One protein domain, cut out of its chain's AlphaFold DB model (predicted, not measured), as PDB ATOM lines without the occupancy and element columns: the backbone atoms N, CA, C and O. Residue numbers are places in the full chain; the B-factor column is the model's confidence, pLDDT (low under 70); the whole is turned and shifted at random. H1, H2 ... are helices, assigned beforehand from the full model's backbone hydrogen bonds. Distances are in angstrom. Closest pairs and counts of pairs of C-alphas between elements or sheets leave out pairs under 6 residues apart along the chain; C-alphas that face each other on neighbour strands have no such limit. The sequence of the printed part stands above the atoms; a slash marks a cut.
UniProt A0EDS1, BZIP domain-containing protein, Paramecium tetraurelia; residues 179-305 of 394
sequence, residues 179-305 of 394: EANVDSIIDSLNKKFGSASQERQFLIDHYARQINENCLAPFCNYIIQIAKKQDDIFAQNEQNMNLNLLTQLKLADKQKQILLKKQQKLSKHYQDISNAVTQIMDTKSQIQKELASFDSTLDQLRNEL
ATOM      1  N   GLU A 179     130.149 151.648 120.939       94.81
ATOM      2  CA  GLU A 179     129.351 150.567 121.539       94.81
ATOM      3  C   GLU A 179     129.524 149.245 120.774       94.81
ATOM      4  O   GLU A 179     129.692 148.208 121.398       94.81
ATOM      5  N   ALA A 180     129.607 149.284 119.439       94.69
ATOM      6  CA  ALA A 180     129.845 148.095 118.615       94.69
ATOM      7  C   ALA A 180     131.209 147.425 118.877       94.69
ATOM      8  O   ALA A 180     131.327 146.205 118.800       94.69
ATOM      9  N   ASN A 181     132.251 148.205 119.192       94.69
ATOM     10  CA  ASN A 181     133.558 147.641 119.532       94.69
ATOM     11  C   ASN A 181     133.530 146.978 120.915       94.69
ATOM     12  O   ASN A 181     134.036 145.872 121.088       94.69
ATOM     13  N   VAL A 182     132.893 147.634 121.890       95.31
ATOM     14  CA  VAL A 182     132.691 147.068 123.231       95.31
ATOM     15  C   VAL A 182     131.884 145.768 123.146       95.31
ATOM     16  O   VAL A 182     132.265 144.772 123.757       95.31
ATOM     17  N   ASP A 183     130.830 145.755 122.332       94.56
ATOM     18  CA  ASP A 183     129.968 144.594 122.110       94.56
ATOM     19  C   ASP A 183     130.728 143.401 121.505       94.56
ATOM     20  O   ASP A 183     130.629 142.284 122.001       94.56
ATOM     21  N   SER A 184     131.598 143.654 120.522       96.00
ATOM     22  CA  SER A 184     132.472 142.635 119.917       96.00
ATOM     23  C   SER A 184     133.438 141.988 120.926       96.00
ATOM     24  O   SER A 184     133.698 140.778 120.885       96.00
ATOM     25  N   ILE A 185     133.962 142.772 121.877       95.12
ATOM     26  CA  ILE A 185     134.818 142.249 122.952       95.12
ATOM     27  C   ILE A 185     133.994 141.387 123.919       95.12
ATOM     28  O   ILE A 185     134.455 140.316 124.319       95.12
ATOM     29  N   ILE A 186     132.771 141.809 124.260       93.88
ATOM     30  CA  ILE A 186     131.849 141.033 125.104       93.88
ATOM     31  C   ILE A 186     131.476 139.708 124.425       93.88
ATOM     32  O   ILE A 186     131.535 138.656 125.059       93.88
ATOM     33  N   ASP A 187     131.179 139.720 123.128       93.06
ATOM     34  CA  ASP A 187     130.889 138.499 122.370       93.06
ATOM     35  C   ASP A 187     132.091 137.552 122.335       93.06
ATOM     36  O   ASP A 187     131.941 136.333 122.450       93.06
ATOM     37  N   SER A 188     133.304 138.100 122.241       94.81
ATOM     38  CA  SER A 188     134.540 137.316 122.317       94.81
ATOM     39  C   SER A 188     134.727 136.671 123.695       94.81
ATOM     40  O   SER A 188     135.099 135.495 123.770       94.81
ATOM     41  N   LEU A 189     134.425 137.403 124.776       92.62
ATOM     42  CA  LEU A 189     134.409 136.874 126.144       92.62
ATOM     43  C   LEU A 189     133.387 135.741 126.284       92.62
ATOM     44  O   LEU A 189     133.747 134.659 126.745       92.62
ATOM     45  N   ASN A 190     132.153 135.938 125.819       90.94
ATOM     46  CA  ASN A 190     131.095 134.927 125.885       90.94
ATOM     47  C   ASN A 190     131.422 133.687 125.045       90.94
ATOM     48  O   ASN A 190     131.242 132.560 125.499       90.94
ATOM     49  N   LYS A 191     131.987 133.858 123.848       91.50
ATOM     50  CA  LYS A 191     132.375 132.731 122.991       91.50
ATOM     51  C   LYS A 191     133.461 131.859 123.626       91.50
ATOM     52  O   LYS A 191     133.448 130.641 123.448       91.50
ATOM     53  N   LYS A 192     134.415 132.470 124.336       90.88
ATOM     54  CA  LYS A 192     135.521 131.758 124.995       90.88
ATOM     55  C   LYS A 192     135.132 131.195 126.364       90.88
ATOM     56  O   LYS A 192     135.430 130.038 126.642       90.88
ATOM     57  N   PHE A 193     134.441 131.977 127.190       89.31
ATOM     58  CA  PHE A 193     134.239 131.692 128.617       89.31
ATOM     59  C   PHE A 193     132.764 131.601 129.052       89.31
ATOM     60  O   PHE A 193     132.494 131.363 130.231       89.31
ATOM     61  N   GLY A 194     131.811 131.768 128.132       88.25
ATOM     62  CA  GLY A 194     130.373 131.627 128.390       88.25
ATOM     63  C   GLY A 194     129.922 130.175 128.581       88.25
ATOM     64  O   GLY A 194     130.695 129.229 128.396       88.25
ATOM     65  N   SER A 195     128.663 129.977 128.977       86.38
ATOM     66  CA  SER A 195     128.129 128.651 129.334       86.38
ATOM     67  C   SER A 195     128.007 127.711 128.138       86.38
ATOM     68  O   SER A 195     128.273 126.511 128.252       86.38
ATOM     69  N   ALA A 196     127.708 128.273 126.971       83.81
ATOM     70  CA  ALA A 196     127.714 127.581 125.690       83.81
ATOM     71  C   ALA A 196     129.103 127.463 125.025       83.81
ATOM     72  O   ALA A 196     129.178 127.035 123.870       83.81
ATOM     73  N   SER A 197     130.211 127.828 125.691       89.81
ATOM     74  CA  SER A 197     131.532 127.727 125.059       89.81
ATOM     75  C   SER A 197     131.864 126.276 124.698       89.81
ATOM     76  O   SER A 197     131.594 125.341 125.456       89.81
ATOM     77  N   GLN A 198     132.468 126.081 123.522       89.31
ATOM     78  CA  GLN A 198     132.812 124.746 123.020       89.31
ATOM     79  C   GLN A 198     133.693 123.979 124.013       89.31
ATOM     80  O   GLN A 198     133.531 122.775 124.199       89.31
ATOM     81  N   GLU A 199     134.597 124.691 124.677       86.44
ATOM     82  CA  GLU A 199     135.471 124.131 125.695       86.44
ATOM     83  C   GLU A 199     134.700 123.656 126.931       86.44
ATOM     84  O   GLU A 199     134.907 122.534 127.389       86.44
ATOM     85  N   ARG A 200     133.752 124.456 127.440       89.50
ATOM     86  CA  ARG A 200     132.926 124.054 128.585       89.50
ATOM     87  C   ARG A 200     132.060 122.843 128.248       89.50
ATOM     88  O   ARG A 200     131.977 121.919 129.055       89.50
ATOM     89  N   GLN A 201     131.478 122.810 127.050       90.50
ATOM     90  CA  GLN A 201     130.708 121.655 126.575       90.50
ATOM     91  C   GLN A 201     131.580 120.396 126.477       90.50
ATOM     92  O   GLN A 201     131.185 119.332 126.954       90.50
ATOM     93  N   PHE A 202     132.802 120.528 125.956       89.88
ATOM     94  CA  PHE A 202     133.761 119.428 125.906       89.88
ATOM     95  C   PHE A 202     134.154 118.922 127.303       89.88
ATOM     96  O   PHE A 202     134.234 117.714 127.512       89.88
ATOM     97  N   LEU A 203     134.369 119.816 128.274       89.38
ATOM     98  CA  LEU A 203     134.688 119.432 129.654       89.38
ATOM     99  C   LEU A 203     133.530 118.690 130.327       89.38
ATOM    100  O   LEU A 203     133.757 117.666 130.966       89.38
ATOM    101  N   ILE A 204     132.291 119.157 130.147       90.25
ATOM    102  CA  ILE A 204     131.090 118.469 130.644       90.25
ATOM    103  C   ILE A 204     131.018 117.046 130.073       90.25
ATOM    104  O   ILE A 204     130.815 116.083 130.817       90.25
ATOM    105  N   ASP A 205     131.247 116.896 128.767       90.12
ATOM    106  CA  ASP A 205     131.282 115.592 128.101       90.12
ATOM    107  C   ASP A 205     132.403 114.697 128.628       90.12
ATOM    108  O   ASP A 205     132.190 113.508 128.886       90.12
ATOM    109  N   HIS A 206     133.593 115.270 128.798       89.56
ATOM    110  CA  HIS A 206     134.761 114.573 129.309       89.56
ATOM    111  C   HIS A 206     134.521 114.062 130.731       89.56
ATOM    112  O   HIS A 206     134.744 112.883 130.992       89.56
ATOM    113  N   TYR A 207     134.021 114.904 131.640       88.69
ATOM    114  CA  TYR A 207     133.765 114.508 133.025       88.69
ATOM    115  C   TYR A 207     132.655 113.467 133.133       88.69
ATOM    116  O   TYR A 207     132.826 112.485 133.851       88.69
ATOM    117  N   ALA A 208     131.560 113.607 132.381       87.06
ATOM    118  CA  ALA A 208     130.507 112.592 132.356       87.06
ATOM    119  C   ALA A 208     131.047 111.229 131.884       87.06
ATOM    120  O   ALA A 208     130.740 110.193 132.478       87.06
ATOM    121  N   ARG A 209     131.907 111.226 130.855       85.88
ATOM    122  CA  ARG A 209     132.561 110.008 130.366       85.88
ATOM    123  C   ARG A 209     133.536 109.429 131.389       85.88
ATOM    124  O   ARG A 209     133.489 108.232 131.636       85.88
ATOM    125  N   GLN A 210     134.365 110.263 132.012       85.94
ATOM    126  CA  GLN A 210     135.312 109.836 133.045       85.94
ATOM    127  C   GLN A 210     134.609 109.235 134.259       85.94
ATOM    128  O   GLN A 210     135.063 108.221 134.780       85.94
ATOM    129  N   ILE A 211     133.492 109.817 134.700       83.06
ATOM    130  CA  ILE A 211     132.672 109.228 135.763       83.06
ATOM    131  C   ILE A 211     132.197 107.841 135.312       83.06
ATOM    132  O   ILE A 211     132.417 106.861 136.015       83.06
ATOM    133  N   ASN A 212     131.637 107.726 134.107       77.88
ATOM    134  CA  ASN A 212     131.152 106.448 133.586       77.88
ATOM    135  C   ASN A 212     132.256 105.373 133.470       77.88
ATOM    136  O   ASN A 212     132.051 104.227 133.862       77.88
ATOM    137  N   GLU A 213     133.432 105.737 132.960       77.81
ATOM    138  CA  GLU A 213     134.561 104.820 132.761       77.81
ATOM    139  C   GLU A 213     135.196 104.373 134.082       77.81
ATOM    140  O   GLU A 213     135.528 103.198 134.234       77.81
ATOM    141  N   ASN A 214     135.329 105.280 135.056       80.75
ATOM    142  CA  ASN A 214     135.993 104.989 136.329       80.75
ATOM    143  C   ASN A 214     135.061 104.374 137.384       80.75
ATOM    144  O   ASN A 214     135.541 103.778 138.349       80.75
ATOM    145  N   CYS A 215     133.738 104.484 137.229       74.44
ATOM    146  CA  CYS A 215     132.784 103.892 138.170       74.44
ATOM    147  C   CYS A 215     132.779 102.355 138.151       74.44
ATOM    148  O   CYS A 215     132.318 101.742 139.115       74.44
ATOM    149  N   LEU A 216     133.280 101.717 137.087       68.88
ATOM    150  CA  LEU A 216     133.291 100.261 136.954       68.88
ATOM    151  C   LEU A 216     134.698  99.735 136.713       68.88
ATOM    152  O   LEU A 216     135.381 100.124 135.771       68.88
ATOM    153  N   ALA A 217     135.109  98.765 137.530       73.44
ATOM    154  CA  ALA A 217     136.356  98.062 137.286       73.44
ATOM    155  C   ALA A 217     136.318  97.361 135.906       73.44
ATOM    156  O   ALA A 217     135.276  96.804 135.537       73.44
ATOM    157  N   PRO A 218     137.435  97.296 135.157       70.69
ATOM    158  CA  PRO A 218     137.455  96.729 133.803       70.69
ATOM    159  C   PRO A 218     136.891  95.302 133.708       70.69
ATOM    160  O   PRO A 218     136.162  94.965 132.775       70.69
ATOM    161  N   PHE A 219     137.158  94.465 134.713       69.25
ATOM    162  CA  PHE A 219     136.631  93.099 134.775       69.25
ATOM    163  C   PHE A 219     135.119  93.056 135.052       69.25
ATOM    164  O   PHE A 219     134.441  92.145 134.578       69.25
ATOM    165  N   CYS A 220     134.572  94.045 135.769       69.50
ATOM    166  CA  CYS A 220     133.130  94.166 135.968       69.50
ATOM    167  C   CYS A 220     132.440  94.413 134.629       69.50
ATOM    168  O   CYS A 220     131.462  93.733 134.346       69.50
ATOM    169  N   ASN A 221     132.982  95.288 133.774       67.44
ATOM    170  CA  ASN A 221     132.432  95.542 132.437       67.44
ATOM    171  C   ASN A 221     132.364  94.270 131.586       67.44
ATOM    172  O   ASN A 221     131.345  94.017 130.947       67.44
ATOM    173  N   TYR A 222     133.405  93.435 131.617       69.94
ATOM    174  CA  TYR A 222     133.414  92.156 130.906       69.94
ATOM    175  C   TYR A 222     132.346  91.184 131.434       69.94
ATOM    176  O   TYR A 222     131.526  90.688 130.662       69.94
ATOM    177  N   ILE A 223     132.297  90.964 132.755       65.50
ATOM    178  CA  ILE A 223     131.304  90.080 133.396       65.50
ATOM    179  C   ILE A 223     129.878  90.565 133.100       65.50
ATOM    180  O   ILE A 223     128.990  89.776 132.783       65.50
ATOM    181  N   ILE A 224     129.675  91.878 133.160       65.88
ATOM    182  CA  ILE A 224     128.414  92.545 132.854       65.88
ATOM    183  C   ILE A 224     128.017  92.350 131.383       65.88
ATOM    184  O   ILE A 224     126.865  92.026 131.099       65.88
ATOM    185  N   GLN A 225     128.944  92.518 130.435       67.62
ATOM    186  CA  GLN A 225     128.659  92.344 129.006       67.62
ATOM    187  C   GLN A 225     128.273  90.906 128.663       67.62
ATOM    188  O   GLN A 225     127.351  90.690 127.874       67.62
ATOM    189  N   ILE A 226     128.947  89.935 129.274       68.62
ATOM    190  CA  ILE A 226     128.615  88.519 129.131       68.62
ATOM    191  C   ILE A 226     127.215  88.240 129.693       68.62
ATOM    192  O   ILE A 226     126.392  87.626 129.013       68.62
ATOM    193  N   ALA A 227     126.905  88.759 130.887       65.62
ATOM    194  CA  ALA A 227     125.579  88.625 131.488       65.62
ATOM    195  C   ALA A 227     124.477  89.267 130.621       65.62
ATOM    196  O   ALA A 227     123.397  88.697 130.474       65.62
ATOM    197  N   LYS A 228     124.744  90.426 129.998       66.00
ATOM    198  CA  LYS A 228     123.813  91.112 129.081       66.00
ATOM    199  C   LYS A 228     123.496  90.277 127.840       66.00
ATOM    200  O   LYS A 228     122.351  90.257 127.398       66.00
ATOM    201  N   LYS A 229     124.503  89.612 127.272       72.31
ATOM    202  CA  LYS A 229     124.348  88.746 126.093       72.31
ATOM    203  C   LYS A 229     123.726  87.386 126.429       72.31
ATOM    204  O   LYS A 229     123.470  86.620 125.507       72.31
ATOM    205  N   GLN A 230     123.486  87.101 127.716       66.94
ATOM    206  CA  GLN A 230     123.135  85.768 128.217       66.94
ATOM    207  C   GLN A 230     124.084  84.695 127.667       66.94
ATOM    208  O   GLN A 230     123.660  83.597 127.324       66.94
ATOM    209  N   ASP A 231     125.366  85.044 127.549       70.88
ATOM    210  CA  ASP A 231     126.410  84.215 126.938       70.88
ATOM    211  C   ASP A 231     127.487  83.843 127.967       70.88
ATOM    212  O   ASP A 231     128.681  83.776 127.687       70.88
ATOM    213  N   ASP A 232     127.067  83.688 129.221       67.12
ATOM    214  CA  ASP A 232     127.947  83.263 130.303       67.12
ATOM    215  C   ASP A 232     128.175  81.755 130.314       67.12
ATOM    216  O   ASP A 232     127.572  80.977 129.577       67.12
ATOM    217  N   ILE A 233     129.063  81.332 131.212       65.25
ATOM    218  CA  ILE A 233     129.417  79.927 131.387       65.25
ATOM    219  C   ILE A 233     128.212  79.041 131.734       65.25
ATOM    220  O   ILE A 233     128.338  77.832 131.629       65.25
ATOM    221  N   PHE A 234     127.068  79.589 132.156       62.84
ATOM    222  CA  PHE A 234     125.851  78.837 132.471       62.84
ATOM    223  C   PHE A 234     124.769  78.941 131.384       62.84
ATOM    224  O   PHE A 234     123.708  78.326 131.538       62.84
ATOM    225  N   ALA A 235     125.020  79.677 130.299       65.56
ATOM    226  CA  ALA A 235     124.112  79.796 129.168       65.56
ATOM    227  C   ALA A 235     123.920  78.440 128.471       65.56
ATOM    228  O   ALA A 235     124.882  77.739 128.161       65.56
ATOM    229  N   GLN A 236     122.669  78.073 128.180       59.62
ATOM    230  CA  GLN A 236     122.316  76.810 127.513       59.62
ATOM    231  C   GLN A 236     122.501  76.854 125.984       59.62
ATOM    232  O   GLN A 236     121.853  76.105 125.260       59.62
ATOM    233  N   ASN A 237     123.369  77.729 125.474       58.69
ATOM    234  CA  ASN A 237     123.634  77.815 124.042       58.69
ATOM    235  C   ASN A 237     124.676  76.758 123.646       58.69
ATOM    236  O   ASN A 237     125.808  76.777 124.125       58.69
ATOM    237  N   GLU A 238     124.298  75.843 122.750       50.38
ATOM    238  CA  GLU A 238     125.083  74.662 122.343       50.38
ATOM    239  C   GLU A 238     126.428  74.981 121.655       50.38
ATOM    240  O   GLU A 238     127.253  74.091 121.469       50.38
ATOM    241  N   GLN A 239     126.699  76.244 121.309       54.56
ATOM    242  CA  GLN A 239     127.927  76.663 120.616       54.56
ATOM    243  C   GLN A 239     129.063  77.127 121.548       54.56
ATOM    244  O   GLN A 239     130.088  77.623 121.081       54.56
ATOM    245  N   ASN A 240     128.912  76.988 122.866       53.78
ATOM    246  CA  ASN A 240     129.794  77.664 123.810       53.78
ATOM    247  C   ASN A 240     131.120  76.917 124.075       53.78
ATOM    248  O   ASN A 240     131.138  75.842 124.679       53.78
ATOM    249  N   MET A 241     132.258  77.556 123.758       51.69
ATOM    250  CA  MET A 241     133.613  77.153 124.202       51.69
ATOM    251  C   MET A 241     133.732  77.006 125.740       51.69
ATOM    252  O   MET A 241     134.679  76.401 126.246       51.69
ATOM    253  N   ASN A 242     132.741  77.500 126.486       55.19
ATOM    254  CA  ASN A 242     132.615  77.426 127.942       55.19
ATOM    255  C   ASN A 242     132.332  76.020 128.512       55.19
ATOM    256  O   ASN A 242     132.552  75.798 129.706       55.19
ATOM    257  N   LEU A 243     131.915  75.044 127.690       57.31
ATOM    258  CA  LEU A 243     131.736  73.646 128.123       57.31
ATOM    259  C   LEU A 243     133.040  73.032 128.667       57.31
ATOM    260  O   LEU A 243     133.008  72.274 129.640       57.31
ATOM    261  N   ASN A 244     134.192  73.412 128.103       60.00
ATOM    262  CA  ASN A 244     135.508  72.973 128.580       60.00
ATOM    263  C   ASN A 244     135.869  73.560 129.954       60.00
ATOM    264  O   ASN A 244     136.469  72.876 130.777       60.00
ATOM    265  N   LEU A 245     135.478  74.803 130.243       65.75
ATOM    266  CA  LEU A 245     135.784  75.431 131.529       65.75
ATOM    267  C   LEU A 245     134.927  74.836 132.656       65.75
ATOM    268  O   LEU A 245     135.441  74.480 133.714       65.75
ATOM    269  N   LEU A 246     133.625  74.655 132.420       64.50
ATOM    270  CA  LEU A 246     132.714  74.022 133.381       64.50
ATOM    271  C   LEU A 246     133.125  72.586 133.732       64.50
ATOM    272  O   LEU A 246     133.054  72.190 134.897       64.50
ATOM    273  N   THR A 247     133.556  71.811 132.734       66.69
ATOM    274  CA  THR A 247     134.029  70.432 132.935       66.69
ATOM    275  C   THR A 247     135.364  70.387 133.681       66.69
ATOM    276  O   THR A 247     135.549  69.520 134.537       66.69
ATOM    277  N   GLN A 248     136.261  71.350 133.452       74.12
ATOM    278  CA  GLN A 248     137.508  71.497 134.213       74.12
ATOM    279  C   GLN A 248     137.276  71.900 135.675       74.12
ATOM    280  O   GLN A 248     137.991  71.426 136.559       74.12
ATOM    281  N   LEU A 249     136.266  72.729 135.948       77.38
ATOM    282  CA  LEU A 249     135.963  73.212 137.298       77.38
ATOM    283  C   LEU A 249     135.368  72.135 138.223       77.38
ATOM    284  O   LEU A 249     135.348  72.344 139.434       77.38
ATOM    285  N   LYS A 250     134.897  70.997 137.679       81.19
ATOM    286  CA  LYS A 250     134.346  69.846 138.433       81.19
ATOM    287  C   LYS A 250     133.388  70.261 139.558       81.19
ATOM    288  O   LYS A 250     133.476  69.782 140.688       81.19
ATOM    289  N   LEU A 251     132.486  71.188 139.248       80.44
ATOM    290  CA  LEU A 251     131.556  71.749 140.223       80.44
ATOM    291  C   LEU A 251     130.512  70.704 140.633       80.44
ATOM    292  O   LEU A 251     129.890  70.074 139.780       80.44
ATOM    293  N   ALA A 252     130.264  70.570 141.934       85.88
ATOM    294  CA  ALA A 252     129.136  69.802 142.450       85.88
ATOM    295  C   ALA A 252     127.800  70.506 142.140       85.88
ATOM    296  O   ALA A 252     127.735  71.738 142.088       85.88
ATOM    297  N   ASP A 253     126.695  69.757 142.046       82.19
ATOM    298  CA  ASP A 253     125.367  70.316 141.723       82.19
ATOM    299  C   ASP A 253     124.935  71.435 142.678       82.19
ATOM    300  O   ASP A 253     124.388  72.461 142.266       82.19
ATOM    301  N   LYS A 254     125.260  71.290 143.967       87.75
ATOM    302  CA  LYS A 254     125.008  72.326 144.977       87.75
ATOM    303  C   LYS A 254     125.780  73.617 144.682       87.75
ATOM    304  O   LYS A 254     125.235  74.703 144.868       87.75
ATOM    305  N   GLN A 255     127.024  73.520 144.205       83.94
ATOM    306  CA  GLN A 255     127.826  74.684 143.810       83.94
ATOM    307  C   GLN A 255     127.233  75.346 142.565       83.94
ATOM    308  O   GLN A 255     127.073  76.565 142.549       83.94
ATOM    309  N   LYS A 256     126.810  74.551 141.575       80.38
ATOM    310  CA  LYS A 256     126.134  75.046 140.367       80.38
ATOM    311  C   LYS A 256     124.866  75.834 140.711       80.38
ATOM    312  O   LYS A 256     124.694  76.953 140.237       80.38
ATOM    313  N   GLN A 257     124.020  75.314 141.604       82.62
ATOM    314  CA  GLN A 257     122.814  76.025 142.048       82.62
ATOM    315  C   GLN A 257     123.116  77.336 142.791       82.62
ATOM    316  O   GLN A 257     122.402  78.324 142.612       82.62
ATOM    317  N   ILE A 258     124.158  77.371 143.629       86.94
ATOM    318  CA  ILE A 258     124.568  78.598 144.331       86.94
ATOM    319  C   ILE A 258     125.066  79.646 143.331       86.94
ATOM    320  O   ILE A 258     124.682  80.812 143.438       86.94
ATOM    321  N   LEU A 259     125.889  79.240 142.362       80.25
ATOM    322  CA  LEU A 259     126.441  80.132 141.343       80.25
ATOM    323  C   LEU A 259     125.341  80.727 140.458       80.25
ATOM    324  O   LEU A 259     125.314  81.945 140.304       80.25
ATOM    325  N   LEU A 260     124.367  79.924 140.012       77.94
ATOM    326  CA  LEU A 260     123.187  80.408 139.277       77.94
ATOM    327  C   LEU A 260     122.397  81.465 140.073       77.94
ATOM    328  O   LEU A 260     122.026  82.515 139.551       77.94
ATOM    329  N   LYS A 261     122.181  81.244 141.377       84.44
ATOM    330  CA  LYS A 261     121.507  82.237 142.239       84.44
ATOM    331  C   LYS A 261     122.320  83.528 142.389       84.44
ATOM    332  O   LYS A 261     121.744  84.609 142.491       84.44
ATOM    333  N   LYS A 262     123.652  83.437 142.456       83.62
ATOM    334  CA  LYS A 262     124.541  84.608 142.557       83.62
ATOM    335  C   LYS A 262     124.614  85.377 141.240       83.62
ATOM    336  O   LYS A 262     124.574  86.601 141.275       83.62
ATOM    337  N   GLN A 263     124.629  84.678 140.112       76.25
ATOM    338  CA  GLN A 263     124.528  85.250 138.773       76.25
ATOM    339  C   GLN A 263     123.238  86.064 138.616       76.25
ATOM    340  O   GLN A 263     123.314  87.232 138.262       76.25
ATOM    341  N   GLN A 264     122.073  85.517 138.987       79.06
ATOM    342  CA  GLN A 264     120.808  86.269 138.950       79.06
ATOM    343  C   GLN A 264     120.858  87.553 139.798       79.06
ATOM    344  O   GLN A 264     120.343  88.595 139.395       79.06
ATOM    345  N   LYS A 265     121.513  87.508 140.967       84.56
ATOM    346  CA  LYS A 265     121.737  88.708 141.792       84.56
ATOM    347  C   LYS A 265     122.675  89.712 141.119       84.56
ATOM    348  O   LYS A 265     122.398  90.904 141.172       84.56
ATOM    349  N   LEU A 266     123.749  89.250 140.477       77.94
ATOM    350  CA  LEU A 266     124.648  90.107 139.699       77.94
ATOM    351  C   LEU A 266     123.919  90.772 138.526       77.94
ATOM    352  O   LEU A 266     124.122  91.959 138.300       77.94
ATOM    353  N   SER A 267     123.016  90.061 137.844       76.94
ATOM    354  CA  SER A 267     122.169  90.642 136.794       76.94
ATOM    355  C   SER A 267     121.288  91.774 137.325       76.94
ATOM    356  O   SER A 267     121.132  92.787 136.651       76.94
ATOM    357  N   LYS A 268     120.753  91.642 138.548       83.75
ATOM    358  CA  LYS A 268     120.007  92.727 139.198       83.75
ATOM    359  C   LYS A 268     120.911  93.921 139.524       83.75
ATOM    360  O   LYS A 268     120.586  95.038 139.147       83.75
ATOM    361  N   HIS A 269     122.066  93.687 140.150       82.75
ATOM    362  CA  HIS A 269     123.025  94.761 140.439       82.75
ATOM    363  C   HIS A 269     123.503  95.478 139.174       82.75
ATOM    364  O   HIS A 269     123.722  96.683 139.195       82.75
ATOM    365  N   TYR A 270     123.625  94.761 138.057       77.81
ATOM    366  CA  TYR A 270     123.895  95.376 136.765       77.81
ATOM    367  C   TYR A 270     122.778  96.328 136.330       77.81
ATOM    368  O   TYR A 270     123.084  97.428 135.886       77.81
ATOM    369  N   GLN A 271     121.507  95.936 136.449       81.50
ATOM    370  CA  GLN A 271     120.395  96.837 136.127       81.50
ATOM    371  C   GLN A 271     120.453  98.101 136.988       81.50
ATOM    372  O   GLN A 271     120.322  99.198 136.454       81.50
ATOM    373  N   ASP A 272     120.743  97.961 138.283       86.75
ATOM    374  CA  ASP A 272     120.894  99.096 139.198       86.75
ATOM    375  C   ASP A 272     122.043 100.028 138.761       86.75
ATOM    376  O   ASP A 272     121.863 101.240 138.667       86.75
ATOM    377  N   ILE A 273     123.206  99.461 138.417       80.31
ATOM    378  CA  ILE A 273     124.364 100.204 137.894       80.31
ATOM    379  C   ILE A 273     124.032 100.876 136.560       80.31
ATOM    380  O   ILE A 273     124.353 102.043 136.365       80.31
ATOM    381  N   SER A 274     123.386 100.162 135.638       79.19
ATOM    382  CA  SER A 274     122.993 100.700 134.335       79.19
ATOM    383  C   SER A 274     122.036 101.875 134.501       79.19
ATOM    384  O   SER A 274     122.198 102.880 133.819       79.19
ATOM    385  N   ASN A 275     121.083 101.776 135.429       87.25
ATOM    386  CA  ASN A 275     120.170 102.865 135.755       87.25
ATOM    387  C   ASN A 275     120.924 104.064 136.343       87.25
ATOM    388  O   ASN A 275     120.661 105.194 135.945       87.25
ATOM    389  N   ALA A 276     121.890 103.834 137.239       86.50
ATOM    390  CA  ALA A 276     122.728 104.900 137.790       86.50
ATOM    391  C   ALA A 276     123.575 105.593 136.704       86.50
ATOM    392  O   ALA A 276     123.663 106.817 136.672       86.50
ATOM    393  N   VAL A 277     124.140 104.830 135.763       82.12
ATOM    394  CA  VAL A 277     124.866 105.374 134.602       82.12
ATOM    395  C   VAL A 277     123.942 106.204 133.710       82.12
ATOM    396  O   VAL A 277     124.312 107.302 133.297       82.12
ATOM    397  N   THR A 278     122.725 105.729 133.441       86.94
ATOM    398  CA  THR A 278     121.724 106.512 132.706       86.94
ATOM    399  C   THR A 278     121.389 107.810 133.440       86.94
ATOM    400  O   THR A 278     121.406 108.864 132.815       86.94
ATOM    401  N   GLN A 279     121.211 107.776 134.764       90.38
ATOM    402  CA  GLN A 279     120.971 108.981 135.567       90.38
ATOM    403  C   GLN A 279     122.129 109.987 135.500       90.38
ATOM    404  O   GLN A 279     121.885 111.193 135.487       90.38
ATOM    405  N   ILE A 280     123.384 109.529 135.423       87.75
ATOM    406  CA  ILE A 280     124.545 110.412 135.211       87.75
ATOM    407  C   ILE A 280     124.435 111.120 133.853       87.75
ATOM    408  O   ILE A 280     124.657 112.328 133.762       87.75
ATOM    409  N   MET A 281     124.050 110.392 132.802       88.88
ATOM    410  CA  MET A 281     123.864 110.964 131.465       88.88
ATOM    411  C   MET A 281     122.665 111.918 131.405       88.88
ATOM    412  O   MET A 281     122.763 112.981 130.793       88.88
ATOM    413  N   ASP A 282     121.572 111.599 132.095       93.56
ATOM    414  CA  ASP A 282     120.412 112.484 132.212       93.56
ATOM    415  C   ASP A 282     120.774 113.763 132.978       93.56
ATOM    416  O   ASP A 282     120.425 114.862 132.551       93.56
ATOM    417  N   THR A 283     121.555 113.641 134.057       93.06
ATOM    418  CA  THR A 283     122.081 114.784 134.819       93.06
ATOM    419  C   THR A 283     122.968 115.664 133.942       93.06
ATOM    420  O   THR A 283     122.826 116.885 133.961       93.06
ATOM    421  N   LYS A 284     123.833 115.073 133.106       93.25
ATOM    422  CA  LYS A 284     124.620 115.817 132.111       93.25
ATOM    423  C   LYS A 284     123.710 116.623 131.177       93.25
ATOM    424  O   LYS A 284     123.928 117.818 130.987       93.25
ATOM    425  N   SER A 285     122.683 115.991 130.609       94.44
ATOM    426  CA  SER A 285     121.728 116.679 129.734       94.44
ATOM    427  C   SER A 285     120.928 117.759 130.464       94.44
ATOM    428  O   SER A 285     120.651 118.801 129.874       94.44
ATOM    429  N   GLN A 286     120.583 117.549 131.736       95.56
ATOM    430  CA  GLN A 286     119.942 118.560 132.573       95.56
ATOM    431  C   GLN A 286     120.860 119.773 132.755       95.56
ATOM    432  O   GLN A 286     120.431 120.889 132.486       95.56
ATOM    433  N   ILE A 287     122.134 119.565 133.111       92.44
ATOM    434  CA  ILE A 287     123.128 120.643 133.246       92.44
ATOM    435  C   ILE A 287     123.213 121.458 131.951       92.44
ATOM    436  O   ILE A 287     123.146 122.681 131.991       92.44
ATOM    437  N   GLN A 288     123.304 120.802 130.792       92.81
ATOM    438  CA  GLN A 288     123.381 121.500 129.503       92.81
ATOM    439  C   GLN A 288     122.130 122.338 129.205       92.81
ATOM    440  O   GLN A 288     122.249 123.448 128.689       92.81
ATOM    441  N   LYS A 289     120.937 121.837 129.553       94.12
ATOM    442  CA  LYS A 289     119.678 122.583 129.399       94.12
ATOM    443  C   LYS A 289     119.613 123.796 130.325       94.12
ATOM    444  O   LYS A 289     119.263 124.877 129.863       94.12
ATOM    445  N   GLU A 290     119.968 123.629 131.598       94.31
ATOM    446  CA  GLU A 290     119.981 124.728 132.570       94.31
ATOM    447  C   GLU A 290     120.987 125.813 132.171       94.31
ATOM    448  O   GLU A 290     120.659 126.995 132.207       94.31
ATOM    449  N   LEU A 291     122.181 125.432 131.696       92.12
ATOM    450  CA  LEU A 291     123.171 126.386 131.184       92.12
ATOM    451  C   LEU A 291     122.651 127.164 129.967       92.12
ATOM    452  O   LEU A 291     122.856 128.372 129.888       92.12
ATOM    453  N   ALA A 292     121.943 126.506 129.046       91.50
ATOM    454  CA  ALA A 292     121.335 127.184 127.900       91.50
ATOM    455  C   ALA A 292     120.206 128.144 128.323       91.50
ATOM    456  O   ALA A 292     120.087 129.242 127.781       91.50
ATOM    457  N   SER A 293     119.391 127.757 129.310       93.50
ATOM    458  CA  SER A 293     118.345 128.622 129.871       93.50
ATOM    459  C   SER A 293     118.937 129.830 130.604       93.50
ATOM    460  O   SER A 293     118.424 130.947 130.486       93.50
ATOM    461  N   PHE A 294     120.031 129.618 131.339       91.06
ATOM    462  CA  PHE A 294     120.790 130.679 131.990       91.06
ATOM    463  C   PHE A 294     121.338 131.673 130.962       91.06
ATOM    464  O   PHE A 294     121.067 132.864 131.092       91.06
ATOM    465  N   ASP A 295     122.013 131.196 129.911       89.56
ATOM    466  CA  ASP A 295     122.542 132.054 128.842       89.56
ATOM    467  C   ASP A 295     121.415 132.845 128.159       89.56
ATOM    468  O   ASP A 295     121.527 134.057 127.999       89.56
ATOM    469  N   SER A 296     120.274 132.210 127.864       91.19
ATOM    470  CA  SER A 296     119.118 132.912 127.289       91.19
ATOM    471  C   SER A 296     118.588 134.027 128.195       91.19
ATOM    472  O   SER A 296     118.131 135.054 127.694       91.19
ATOM    473  N   THR A 297     118.592 133.827 129.513       90.81
ATOM    474  CA  THR A 297     118.139 134.843 130.474       90.81
ATOM    475  C   THR A 297     119.173 135.959 130.606       90.81
ATOM    476  O   THR A 297     118.821 137.136 130.688       90.81
ATOM    477  N   LEU A 298     120.460 135.604 130.588       87.75
ATOM    478  CA  LEU A 298     121.565 136.552 130.631       87.75
ATOM    479  C   LEU A 298     121.584 137.443 129.383       87.75
ATOM    480  O   LEU A 298     121.780 138.649 129.508       87.75
ATOM    481  N   ASP A 299     121.312 136.885 128.203       89.00
ATOM    482  CA  ASP A 299     121.189 137.641 126.955       89.00
ATOM    483  C   ASP A 299     119.983 138.586 126.981       89.00
ATOM    484  O   ASP A 299     120.090 139.737 126.559       89.00
ATOM    485  N   GLN A 300     118.844 138.153 127.534       90.94
ATOM    486  CA  GLN A 300     117.694 139.040 127.746       90.94
ATOM    487  C   GLN A 300     118.057 140.210 128.668       90.94
ATOM    488  O   GLN A 300     117.783 141.356 128.326       90.94
ATOM    489  N   LEU A 301     118.735 139.945 129.789       87.75
ATOM    490  CA  LEU A 301     119.215 140.991 130.696       87.75
ATOM    491  C   LEU A 301     120.220 141.928 130.011       87.75
ATOM    492  O   LEU A 301     120.181 143.140 130.220       87.75
ATOM    493  N   ARG A 302     121.118 141.378 129.187       87.88
ATOM    494  CA  ARG A 302     122.101 142.143 128.412       87.88
ATOM    495  C   ARG A 302     121.416 143.091 127.432       87.88
ATOM    496  O   ARG A 302     121.860 144.226 127.313       87.88
ATOM    497  N   ASN A 303     120.343 142.655 126.776       89.88
ATOM    498  CA  ASN A 303     119.615 143.456 125.787       89.88
ATOM    499  C   ASN A 303     118.925 144.696 126.384       89.88
ATOM    500  O   ASN A 303     118.656 145.649 125.656       89.88
ATOM    501  N   GLU A 304     118.691 144.720 127.698       94.56
ATOM    502  CA  GLU A 304     118.169 145.893 128.416       94.56
ATOM    503  C   GLU A 304     119.251 146.950 128.714       94.56
ATOM    504  O   GLU A 304     118.954 148.058 129.169       94.56
ATOM    505  N   LEU A 305     120.526 146.627 128.475       94.06
ATOM    506  CA  LEU A 305     121.677 147.468 128.784       94.06
ATOM    507  C   LEU A 305     122.454 147.827 127.514       94.06
ATOM    508  O   LEU A 305     122.584 147.046 126.576       94.06
TER     509      LEU A 305
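What this domain is: This is residues 179 to 305 of the 394 residues of the protein "BZIP domain-containing protein" of Paramecium tetraurelia (UniProt A0EDS1). A long rod is made of one very long helix, H5, that runs back nearly its whole length beside a broken row of shorter parts. In that row H1 and H2 follow each other nearly in line, H3 is set crosswise to H5, and a loop and the small H4 make the far end. The printed part has 127 residues with five named helices, H1 to H5 in order along the chain, and no named strand; its class is all helix. It is extended, with a radius of gyration of the C-alphas of 25.3 A and spans of 83 by 22 by 21 A.

Where its parts are: H5, residues 253 to 303, measures 75.1 A from C-alpha 253 at (125.367, 70.316, 141.723) to C-alpha 303 at (119.615, 143.456, 125.787). H1 is residues 179 to 193, 20.7 A, from C-alpha 179 at (129.351, 150.567, 121.539). H2 is residues 198 to 214, 24.0 A. H3 is residues 218 to 228, 15.5 A, and H4 is residues 243 to 249, 10.1 A.

How they stand to each other: H5 touches H2 with residues 277 to 288 alone, opposite ways at a shallow tilt of 14 degrees; the closest C-alphas, of Asn 212 and Val 277, are 6.5 A apart. H5 touches H3 with residues 267 to 270 alone, about perpendicular at 75 degrees; the closest C-alphas, of Ile 224 and Tyr 270, are 6.6 A apart. H1 and H2 touch only at the corner, with C-alphas 192 and 199 closest at 7.7 A, and run the same way at a shallow tilt of 11 degrees. H1 and H5 are apart, and H4 touches no helix. In H1, H2, H3, H4 and H5 every O i to N i+4 pair is within hydrogen-bond range.

The domain as a whole: The C-alphas of Glu 179 and Ala 252, the two farthest apart, are 83.4 A apart; those of Glu 179 and Leu 305 are 11.0 A apart. Residues 179 to 188 and 296 to 305 stand free. The printed part has no cut. The link from H3 to H4, 14 residues, is long. Mean pLDDT of the printed part is 81.6, and it is under 70 in 28 residues, among them 219 to 228 and 232 to 247.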